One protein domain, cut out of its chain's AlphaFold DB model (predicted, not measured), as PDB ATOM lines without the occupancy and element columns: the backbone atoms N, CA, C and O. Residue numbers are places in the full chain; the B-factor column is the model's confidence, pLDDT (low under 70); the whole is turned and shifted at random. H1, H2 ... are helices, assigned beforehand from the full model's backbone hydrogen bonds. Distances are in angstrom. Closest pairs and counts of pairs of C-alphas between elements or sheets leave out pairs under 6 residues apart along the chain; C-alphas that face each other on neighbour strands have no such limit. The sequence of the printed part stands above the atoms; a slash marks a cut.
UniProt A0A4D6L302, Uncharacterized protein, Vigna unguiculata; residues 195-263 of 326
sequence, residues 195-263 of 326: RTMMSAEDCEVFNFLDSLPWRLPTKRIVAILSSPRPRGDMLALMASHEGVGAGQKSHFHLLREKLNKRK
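This is residues 195 to 263 of the 326 residues of an uncharacterized protein of Vigna unguiculata (UniProt A0A4D6L302). The longest helix, H4, folds back alongside H3, which makes a helical hairpin with H2, while H1 reaches away from these three as an arm. Residues 257 to 263, in H4, stick out. The printed part has 69 residues and four named helices, H1 to H4 in order, no named strand, and is all helix. It is only just loose, close to compact, with a radius of gyration of the C-alphas of 13.6 A and spans of 38 by 28 by 27 A.

H4, residues 248 to 263, is 23.0 A long and ends at C-alpha 263 (35.567, 99.573, 85.557). H3 is residues 230 to 239, 14.2 A; H2 is residues 218 to 224, 9.7 A. H1, residues 200 to 210, is 15.1 A and begins at C-alpha 200 (38.908, 75.812, 84.403).

H4 and H3 are close but not clearly touching, the closest C-alphas, Phe 252 and Ala 239, 7.6 A apart, at a shallow tilt of 24 degrees, opposite ways. H3 and H2 touch, closest at C-alphas Pro 230 and Ile 224, 5.3 A, at a steep tilt of 44 degrees, opposite ways. H1 is apart from H2, H3 and H4. In H1, H2, H3 and H4 every O i to N i+4 pair is within hydrogen-bond range.

The C-alphas of Thr 196 and Pro 228, the two farthest apart, are 39.7 A apart. The printed part has no cut and no long link. Residues 213 to 215 and 240 to 263 have pLDDT under 70.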
ATOM      1  N   ARG A 195      48.174  70.931  86.073       83.44
ATOM      2  CA  ARG A 195      47.027  71.551  85.368       83.44
ATOM      3  C   ARG A 195      45.741  70.725  85.497       83.44
ATOM      4  O   ARG A 195      44.652  71.277  85.507       83.44
ATOM      5  N   THR A 196      45.863  69.406  85.642       86.88
ATOM      6  CA  THR A 196      44.747  68.479  85.908       86.88
ATOM      7  C   THR A 196      44.129  68.633  87.303       86.88
ATOM      8  O   THR A 196      43.055  68.094  87.545       86.88
ATOM      9  N   MET A 197      44.785  69.369  88.210       88.06
ATOM     10  CA  MET A 197      44.302  69.747  89.545       88.06
ATOM     11  C   MET A 197      44.002  71.255  89.654       88.06
ATOM     12  O   MET A 197      43.849  71.779  90.757       88.06
ATOM     13  N   MET A 198      43.954  71.975  88.531       91.62
ATOM     14  CA  MET A 198      43.501  73.367  88.457       91.62
ATOM     15  C   MET A 198      42.029  73.413  88.038       91.62
ATOM     16  O   MET A 198      41.569  72.552  87.286       91.62
ATOM     17  N   SER A 199      41.279  74.426  88.481       93.25
ATOM     18  CA  SER A 199      39.951  74.672  87.913       93.25
ATOM     19  C   SER A 199      40.061  75.192  86.471       93.25
ATOM     20  O   SER A 199      41.123  75.641  86.032       93.25
ATOM     21  N   ALA A 200      38.955  75.175  85.722       91.81
ATOM     22  CA  ALA A 200      38.908  75.812  84.403       91.81
ATOM     23  C   ALA A 200      39.207  77.324  84.488       91.81
ATOM     24  O   ALA A 200      39.894  77.870  83.627       91.81
ATOM     25  N   GLU A 201      38.761  77.976  85.566       92.81
ATOM     26  CA  GLU A 201      38.987  79.399  85.843       92.81
ATOM     27  C   GLU A 201      40.473  79.684  86.126       92.81
ATOM     28  O   GLU A 201      41.052  80.600  85.543       92.81
ATOM     29  N   ASP A 202      41.129  78.846  86.938       91.94
ATOM     30  CA  ASP A 202      42.579  78.913  87.174       91.94
ATOM     31  C   ASP A 202      43.377  78.643  85.891       91.94
ATOM     32  O   ASP A 202      44.412  79.267  85.665       91.94
ATOM     33  N   CYS A 203      42.892  77.750  85.020       89.25
ATOM     34  CA  CYS A 203      43.507  77.486  83.720       89.25
ATOM     35  C   CYS A 203      43.400  78.696  82.775       89.25
ATOM     36  O   CYS A 203      44.374  79.018  82.093       89.25
ATOM     37  N   GLU A 204      42.262  79.402  82.746       89.88
ATOM     38  CA  GLU A 204      42.136  80.670  82.011       89.88
ATOM     39  C   GLU A 204      43.086  81.742  82.564       89.88
ATOM     40  O   GLU A 204      43.767  82.420  81.789       89.88
ATOM     41  N   VAL A 205      43.180  81.870  83.892       88.06
ATOM     42  CA  VAL A 205      44.100  82.810  84.554       88.06
ATOM     43  C   VAL A 205      45.560  82.453  84.266       88.06
ATOM     44  O   VAL A 205      46.334  83.350  83.928       88.06
ATOM     45  N   PHE A 206      45.937  81.172  84.326       85.38
ATOM     46  CA  PHE A 206      47.274  80.705  83.957       85.38
ATOM     47  C   PHE A 206      47.585  81.071  82.507       85.38
ATOM     48  O   PHE A 206      48.570  81.756  82.252       85.38
ATOM     49  N   ASN A 207      46.743  80.651  81.557       86.06
ATOM     50  CA  ASN A 207      46.994  80.852  80.127       86.06
ATOM     51  C   ASN A 207      47.061  82.346  79.777       86.06
ATOM     52  O   ASN A 207      47.838  82.756  78.917       86.06
ATOM     53  N   PHE A 208      46.291  83.178  80.482       83.75
ATOM     54  CA  PHE A 208      46.418  84.622  80.381       83.75
ATOM     55  C   PHE A 208      47.773  85.136  80.906       83.75
ATOM     56  O   PHE A 208      48.435  85.902  80.203       83.75
ATOM     57  N   LEU A 209      48.212  84.727  82.100       82.56
ATOM     58  CA  LEU A 209      49.486  85.170  82.683       82.56
ATOM     59  C   LEU A 209      50.709  84.687  81.886       82.56
ATOM     60  O   LEU A 209      51.659  85.448  81.722       82.56
ATOM     61  N   ASP A 210      50.663  83.467  81.351       81.88
ATOM     62  CA  ASP A 210      51.705  82.861  80.507       81.88
ATOM     63  C   ASP A 210      51.824  83.566  79.137       81.88
ATOM     64  O   ASP A 210      52.886  83.588  78.521       81.88
ATOM     65  N   SER A 211      50.752  84.234  78.685       78.06
ATOM     66  CA  SER A 211      50.729  85.051  77.457       78.06
ATOM     67  C   SER A 211      51.277  86.485  77.614       78.06
ATOM     68  O   SER A 211      51.238  87.278  76.664       78.06
ATOM     69  N   LEU A 212      51.768  86.851  78.804       73.50
ATOM     70  CA  LEU A 212      52.435  88.132  79.053       73.50
ATOM     71  C   LEU A 212      53.922  88.081  78.640       73.50
ATOM     72  O   LEU A 212      54.523  87.008  78.631       73.50
ATOM     73  N   PRO A 213      54.563  89.229  78.332       65.88
ATOM     74  CA  PRO A 213      56.011  89.277  78.142       65.88
ATOM     75  C   PRO A 213      56.745  88.773  79.388       65.88
ATOM     76  O   PRO A 213      56.262  88.927  80.512       65.88
ATOM     77  N   TRP A 214      57.900  88.142  79.165       63.25
ATOM     78  CA  TRP A 214      58.449  87.159  80.099       63.25
ATOM     79  C   TRP A 214      58.879  87.722  81.467       63.25
ATOM     80  O   TRP A 214      58.954  88.928  81.685       63.25
ATOM     81  N   ARG A 215      59.136  86.788  82.395       65.00
ATOM     82  CA  ARG A 215      59.238  86.932  83.862       65.00
ATOM     83  C   ARG A 215      59.599  88.339  84.366       65.00
ATOM     84  O   ARG A 215      60.759  88.640  84.638       65.00
ATOM     85  N   LEU A 216      58.559  89.142  84.605       72.19
ATOM     86  CA  LEU A 216      58.657  90.451  85.250       72.19
ATOM     87  C   LEU A 216      59.497  90.355  86.544       72.19
ATOM     88  O   LEU A 216      59.177  89.543  87.417       72.19
ATOM     89  N   PRO A 217      60.550  91.172  86.715       78.81
ATOM     90  CA  PRO A 217      61.494  91.000  87.814       78.81
ATOM     91  C   PRO A 217      60.837  91.284  89.169       78.81
ATOM     92  O   PRO A 217      60.534  92.434  89.500       78.81
ATOM     93  N   THR A 218      60.686  90.243  89.994       82.81
ATOM     94  CA  THR A 218      59.967  90.266  91.282       82.81
ATOM     95  C   THR A 218      60.413  91.404  92.201       82.81
ATOM     96  O   THR A 218      59.577  92.045  92.830       82.81
ATOM     97  N   LYS A 219      61.713  91.736  92.225       81.56
ATOM     98  CA  LYS A 219      62.247  92.876  92.996       81.56
ATOM     99  C   LYS A 219      61.624  94.222  92.585       81.56
ATOM    100  O   LYS A 219      61.336  95.036  93.456       81.56
ATOM    101  N   ARG A 220      61.376  94.454  91.286       82.88
ATOM    102  CA  ARG A 220      60.703  95.674  90.794       82.88
ATOM    103  C   ARG A 220      59.202  95.642  91.099       82.88
ATOM    104  O   ARG A 220      58.670  96.672  91.488       82.88
ATOM    105  N   ILE A 221      58.544  94.482  91.007       87.44
ATOM    106  CA  ILE A 221      57.126  94.332  91.398       87.44
ATOM    107  C   ILE A 221      56.935  94.649  92.890       87.44
ATOM    108  O   ILE A 221      56.060  95.432  93.240       87.44
ATOM    109  N   VAL A 222      57.784  94.098  93.765       87.31
ATOM    110  CA  VAL A 222      57.729  94.358  95.214       87.31
ATOM    111  C   VAL A 222      57.996  95.834  95.521       87.31
ATOM    112  O   VAL A 222      57.258  96.423  96.302       87.31
ATOM    113  N   ALA A 223      58.970  96.470  94.860       87.75
ATOM    114  CA  ALA A 223      59.208  97.910  95.011       87.75
ATOM    115  C   ALA A 223      58.006  98.771  94.564       87.75
ATOM    116  O   ALA A 223      57.717  99.798  95.176       87.75
ATOM    117  N   ILE A 224      57.267  98.337  93.537       91.94
ATOM    118  CA  ILE A 224      56.053  99.014  93.055       91.94
ATOM    119  C   ILE A 224      54.917  98.977  94.090       91.94
ATOM    120  O   ILE A 224      54.101  99.896  94.095       91.94
ATOM    121  N   LEU A 225      54.878  98.007  95.016       90.19
ATOM    122  CA  LEU A 225      53.888  97.986  96.108       90.19
ATOM    123  C   LEU A 225      54.008  99.200  97.048       90.19
ATOM    124  O   LEU A 225      53.019  99.591  97.660       90.19
ATOM    125  N   SER A 226      55.193  99.812  97.131       91.38
ATOM    126  CA  SER A 226      55.452 101.040  97.898       91.38
ATOM    127  C   SER A 226      55.345 102.325  97.061       91.38
ATOM    128  O   SER A 226      55.619 103.410  97.571       91.38
ATOM    129  N   SER A 227      54.965 102.238  95.780       92.44
ATOM    130  CA  SER A 227      54.767 103.417  94.928       92.44
ATOM    131  C   SER A 227      53.488 104.182  95.306       92.44
ATOM    132  O   SER A 227      52.469 103.555  95.599       92.44
ATOM    133  N   PRO A 228      53.454 105.523  95.167       92.25
ATOM    134  CA  PRO A 228      52.211 106.302  95.176       92.25
ATOM    135  C   PRO A 228      51.211 105.934  94.059       92.25
ATOM    136  O   PRO A 228      50.059 106.364  94.099       92.25
ATOM    137  N   ARG A 229      51.628 105.192  93.020       92.06
ATOM    138  CA  ARG A 229      50.800 104.834  91.848       92.06
ATOM    139  C   ARG A 229      51.025 103.375  91.405       92.06
ATOM    140  O   ARG A 229      51.325 103.138  90.232       92.06
ATOM    141  N   PRO A 230      50.817 102.371  92.277       89.25
ATOM    142  CA  PRO A 230      51.285 100.998  92.057       89.25
ATOM    143  C   PRO A 230      50.733 100.376  90.762       89.25
ATOM    144  O   PRO A 230      51.461  99.769  89.980       89.25
ATOM    145  N   ARG A 231      49.448 100.611  90.457       86.38
ATOM    146  CA  ARG A 231      48.806 100.159  89.209       86.38
ATOM    147  C   ARG A 231      49.378 100.828  87.951       86.38
ATOM    148  O   ARG A 231      49.396 100.197  86.898       86.38
ATOM    149  N   GLY A 232      49.786 102.094  88.029       85.88
ATOM    150  CA  GLY A 232      50.380 102.814  86.899       85.88
ATOM    151  C   GLY A 232      51.790 102.314  86.610       85.88
ATOM    152  O   GLY A 232      52.111 101.976  85.473       85.88
ATOM    153  N   ASP A 233      52.589 102.177  87.662       87.56
ATOM    154  CA  ASP A 233      53.990 101.786  87.550       87.56
ATOM    155  C   ASP A 233      54.137 100.293  87.193       87.56
ATOM    156  O   ASP A 233      55.042  99.935  86.445       87.56
ATOM    157  N   MET A 234      53.198  99.428  87.605       86.75
ATOM    158  CA  MET A 234      53.116  98.037  87.130       86.75
ATOM    159  C   MET A 234      52.823  97.955  85.623       86.75
ATOM    160  O   MET A 234      53.454  97.177  84.910       86.75
ATOM    161  N   LEU A 235      51.908  98.786  85.103       83.12
ATOM    162  CA  LEU A 235      51.654  98.873  83.657       83.12
ATOM    163  C   LEU A 235      52.890  99.393  82.900       83.12
ATOM    164  O   LEU A 235      53.194  98.891  81.820       83.12
ATOM    165  N   ALA A 236      53.627 100.348  83.476       82.38
ATOM    166  CA  ALA A 236      54.879 100.844  82.907       82.38
ATOM    167  C   ALA A 236      56.005  99.793  82.940       82.38
ATOM    168  O   ALA A 236      56.737  99.664  81.962       82.38
ATOM    169  N   LEU A 237      56.121  99.000  84.014       81.88
ATOM    170  CA  LEU A 237      57.069  97.883  84.114       81.88
ATOM    171  C   LEU A 237      56.817  96.849  83.009       81.88
ATOM    172  O   LEU A 237      57.749  96.471  82.306       81.88
ATOM    173  N   MET A 238      55.561  96.441  82.816       76.94
ATOM    174  CA  MET A 238      55.192  95.482  81.768       76.94
ATOM    175  C   MET A 238      55.424  96.025  80.350       76.94
ATOM    176  O   MET A 238      55.844  95.280  79.470       76.94
ATOM    177  N   ALA A 239      55.203  97.324  80.127       74.44
ATOM    178  CA  ALA A 239      55.432  97.972  78.834       74.44
ATOM    179  C   ALA A 239      56.913  98.298  78.533       74.44
ATOM    180  O   ALA A 239      57.223  98.672  77.403       74.44
ATOM    181  N   SER A 240      57.809  98.187  79.524       68.69
ATOM    182  CA  SER A 240      59.249  98.488  79.409       68.69
ATOM    183  C   SER A 240      60.158  97.266  79.576       68.69
ATOM    184  O   SER A 240      61.377  97.416  79.590       68.69
ATOM    185  N   HIS A 241      59.592  96.062  79.698       65.12
ATOM    186  CA  HIS A 241      60.375  94.833  79.682       65.12
ATOM    187  C   HIS A 241      60.861  94.521  78.260       65.12
ATOM    188  O   HIS A 241      60.115  94.668  77.288       65.12
ATOM    189  N   GLU A 242      62.101  94.061  78.128       53.03
ATOM    190  CA  GLU A 242      62.630  93.611  76.840       53.03
ATOM    191  C   GLU A 242      61.863  92.365  76.360       53.03
ATOM    192  O   GLU A 242      61.435  91.531  77.163       53.03
ATOM    193  N   GLY A 243      61.624  92.290  75.047       53.09
ATOM    194  CA  GLY A 243      60.747  91.298  74.408       53.09
ATOM    195  C   GLY A 243      59.465  91.872  73.785       53.09
ATOM    196  O   GLY A 243      58.876  91.216  72.928       53.09
ATOM    197  N   VAL A 244      59.053  93.105  74.123       53.56
ATOM    198  CA  VAL A 244      57.838  93.745  73.563       53.56
ATOM    199  C   VAL A 244      58.061  94.233  72.119       53.56
ATOM    200  O   VAL A 244      58.156  95.430  71.827       53.56
ATOM    201  N   GLY A 245      58.108  93.278  71.189       51.12
ATOM    202  CA  GLY A 245      58.020  93.525  69.750       51.12
ATOM    203  C   GLY A 245      56.706  94.222  69.370       51.12
ATOM    204  O   GLY A 245      55.728  94.200  70.122       51.12
ATOM    205  N   ALA A 246      56.665  94.852  68.189       50.09
ATOM    206  CA  ALA A 246      55.583  95.763  67.794       50.09
ATOM    207  C   ALA A 246      54.164  95.174  67.955       50.09
ATOM    208  O   ALA A 246      53.264  95.881  68.409       50.09
ATOM    209  N   GLY A 247      53.981  93.876  67.681       53.91
ATOM    210  CA  GLY A 247      52.704  93.182  67.863       53.91
ATOM    211  C   GLY A 247      52.205  93.134  69.315       53.91
ATOM    212  O   GLY A 247      51.019  93.358  69.554       53.91
ATOM    213  N   GLN A 248      53.077  92.929  70.309       53.34
ATOM    214  CA  GLN A 248      52.657  92.775  71.715       53.34
ATOM    215  C   GLN A 248      52.148  94.079  72.353       53.34
ATOM    216  O   GLN A 248      51.367  94.037  73.307       53.34
ATOM    217  N   LYS A 249      52.483  95.247  71.786       52.75
ATOM    218  CA  LYS A 249      51.910  96.539  72.211       52.75
ATOM    219  C   LYS A 249      50.383  96.575  72.036       52.75
ATOM    220  O   LYS A 249      49.697  97.217  72.832       52.75
ATOM    221  N   SER A 250      49.840  95.828  71.067       57.34
ATOM    222  CA  SER A 250      48.389  95.662  70.893       57.34
ATOM    223  C   SER A 250      47.739  94.893  72.052       57.34
ATOM    224  O   SER A 250      46.679  95.300  72.529       57.34
ATOM    225  N   HIS A 251      48.396  93.851  72.582       54.72
ATOM    226  CA  HIS A 251      47.860  93.049  73.685       54.72
ATOM    227  C   HIS A 251      47.755  93.878  74.974       54.72
ATOM    228  O   HIS A 251      46.728  93.841  75.653       54.72
ATOM    229  N   PHE A 252      48.743  94.732  75.265       58.12
ATOM    230  CA  PHE A 252      48.641  95.689  76.373       58.12
ATOM    231  C   PHE A 252      47.529  96.723  76.186       58.12
ATOM    232  O   PHE A 252      46.889  97.115  77.166       58.12
ATOM    233  N   HIS A 253      47.254  97.146  74.950       61.16
ATOM    234  CA  HIS A 253      46.137  98.043  74.668       61.16
ATOM    235  C   HIS A 253      44.788  97.348  74.912       61.16
ATOM    236  O   HIS A 253      43.942  97.884  75.628       61.16
ATOM    237  N   LEU A 254      44.631  96.111  74.424       59.44
ATOM    238  CA  LEU A 254      43.466  95.255  74.666       59.44
ATOM    239  C   LEU A 254      43.265  94.953  76.162       59.44
ATOM    240  O   LEU A 254      42.134  94.921  76.644       59.44
ATOM    241  N   LEU A 255      44.348  94.783  76.926       60.28
ATOM    242  CA  LEU A 255      44.297  94.607  78.379       60.28
ATOM    243  C   LEU A 255      43.841  95.865  79.110       60.28
ATOM    244  O   LEU A 255      42.953  95.802  79.964       60.28
ATOM    245  N   ARG A 256      44.411  97.020  78.748       64.88
ATOM    246  CA  ARG A 256      43.995  98.329  79.263       64.88
ATOM    247  C   ARG A 256      42.514  98.575  78.967       64.88
ATOM    248  O   ARG A 256      41.801  99.085  79.826       64.88
ATOM    249  N   GLU A 257      42.037  98.151  77.799       62.06
ATOM    250  CA  GLU A 257      40.632  98.217  77.410       62.06
ATOM    251  C   GLU A 257      39.742  97.245  78.207       62.06
ATOM    252  O   GLU A 257      38.772  97.698  78.812       62.06
ATOM    253  N   LYS A 258      40.073  95.945  78.294       58.75
ATOM    254  CA  LYS A 258      39.326  94.947  79.094       58.75
ATOM    255  C   LYS A 258      39.193  95.377  80.560       58.75
ATOM    256  O   LYS A 258      38.107  95.301  81.138       58.75
ATOM    257  N   LEU A 259      40.274  95.874  81.160       56.38
ATOM    258  CA  LEU A 259      40.299  96.286  82.565       56.38
ATOM    259  C   LEU A 259      39.565  97.627  82.786       56.38
ATOM    260  O   LEU A 259      38.933  97.823  83.825       56.38
ATOM    261  N   ASN A 260      39.541  98.515  81.786       62.66
ATOM    262  CA  ASN A 260      38.679  99.701  81.796       62.66
ATOM    263  C   ASN A 260      37.196  99.359  81.551       62.66
ATOM    264  O   ASN A 260      36.337  99.978  82.176       62.66
ATOM    265  N   LYS A 261      36.874  98.352  80.726       59.06
ATOM    266  CA  LYS A 261      35.509  97.822  80.550       59.06
ATOM    267  C   LYS A 261      34.969  97.240  81.860       59.06
ATOM    268  O   LYS A 261      33.871  97.613  82.258       59.06
ATOM    269  N   ARG A 262      35.772  96.463  82.607       53.44
ATOM    270  CA  ARG A 262      35.415  96.030  83.977       53.44
ATOM    271  C   ARG A 262      35.179  97.207  84.941       53.44
ATOM    272  O   ARG A 262      34.311  97.095  85.794       53.44
ATOM    273  N   LYS A 263      35.868  98.348  84.783       51.53
ATOM    274  CA  LYS A 263      35.567  99.573  85.557       51.53
ATOM    275  C   LYS A 263      34.302 100.311  85.075       51.53
ATOM    276  O   LYS A 263      33.669 100.986  85.872       51.53
TER     277      LYS A 263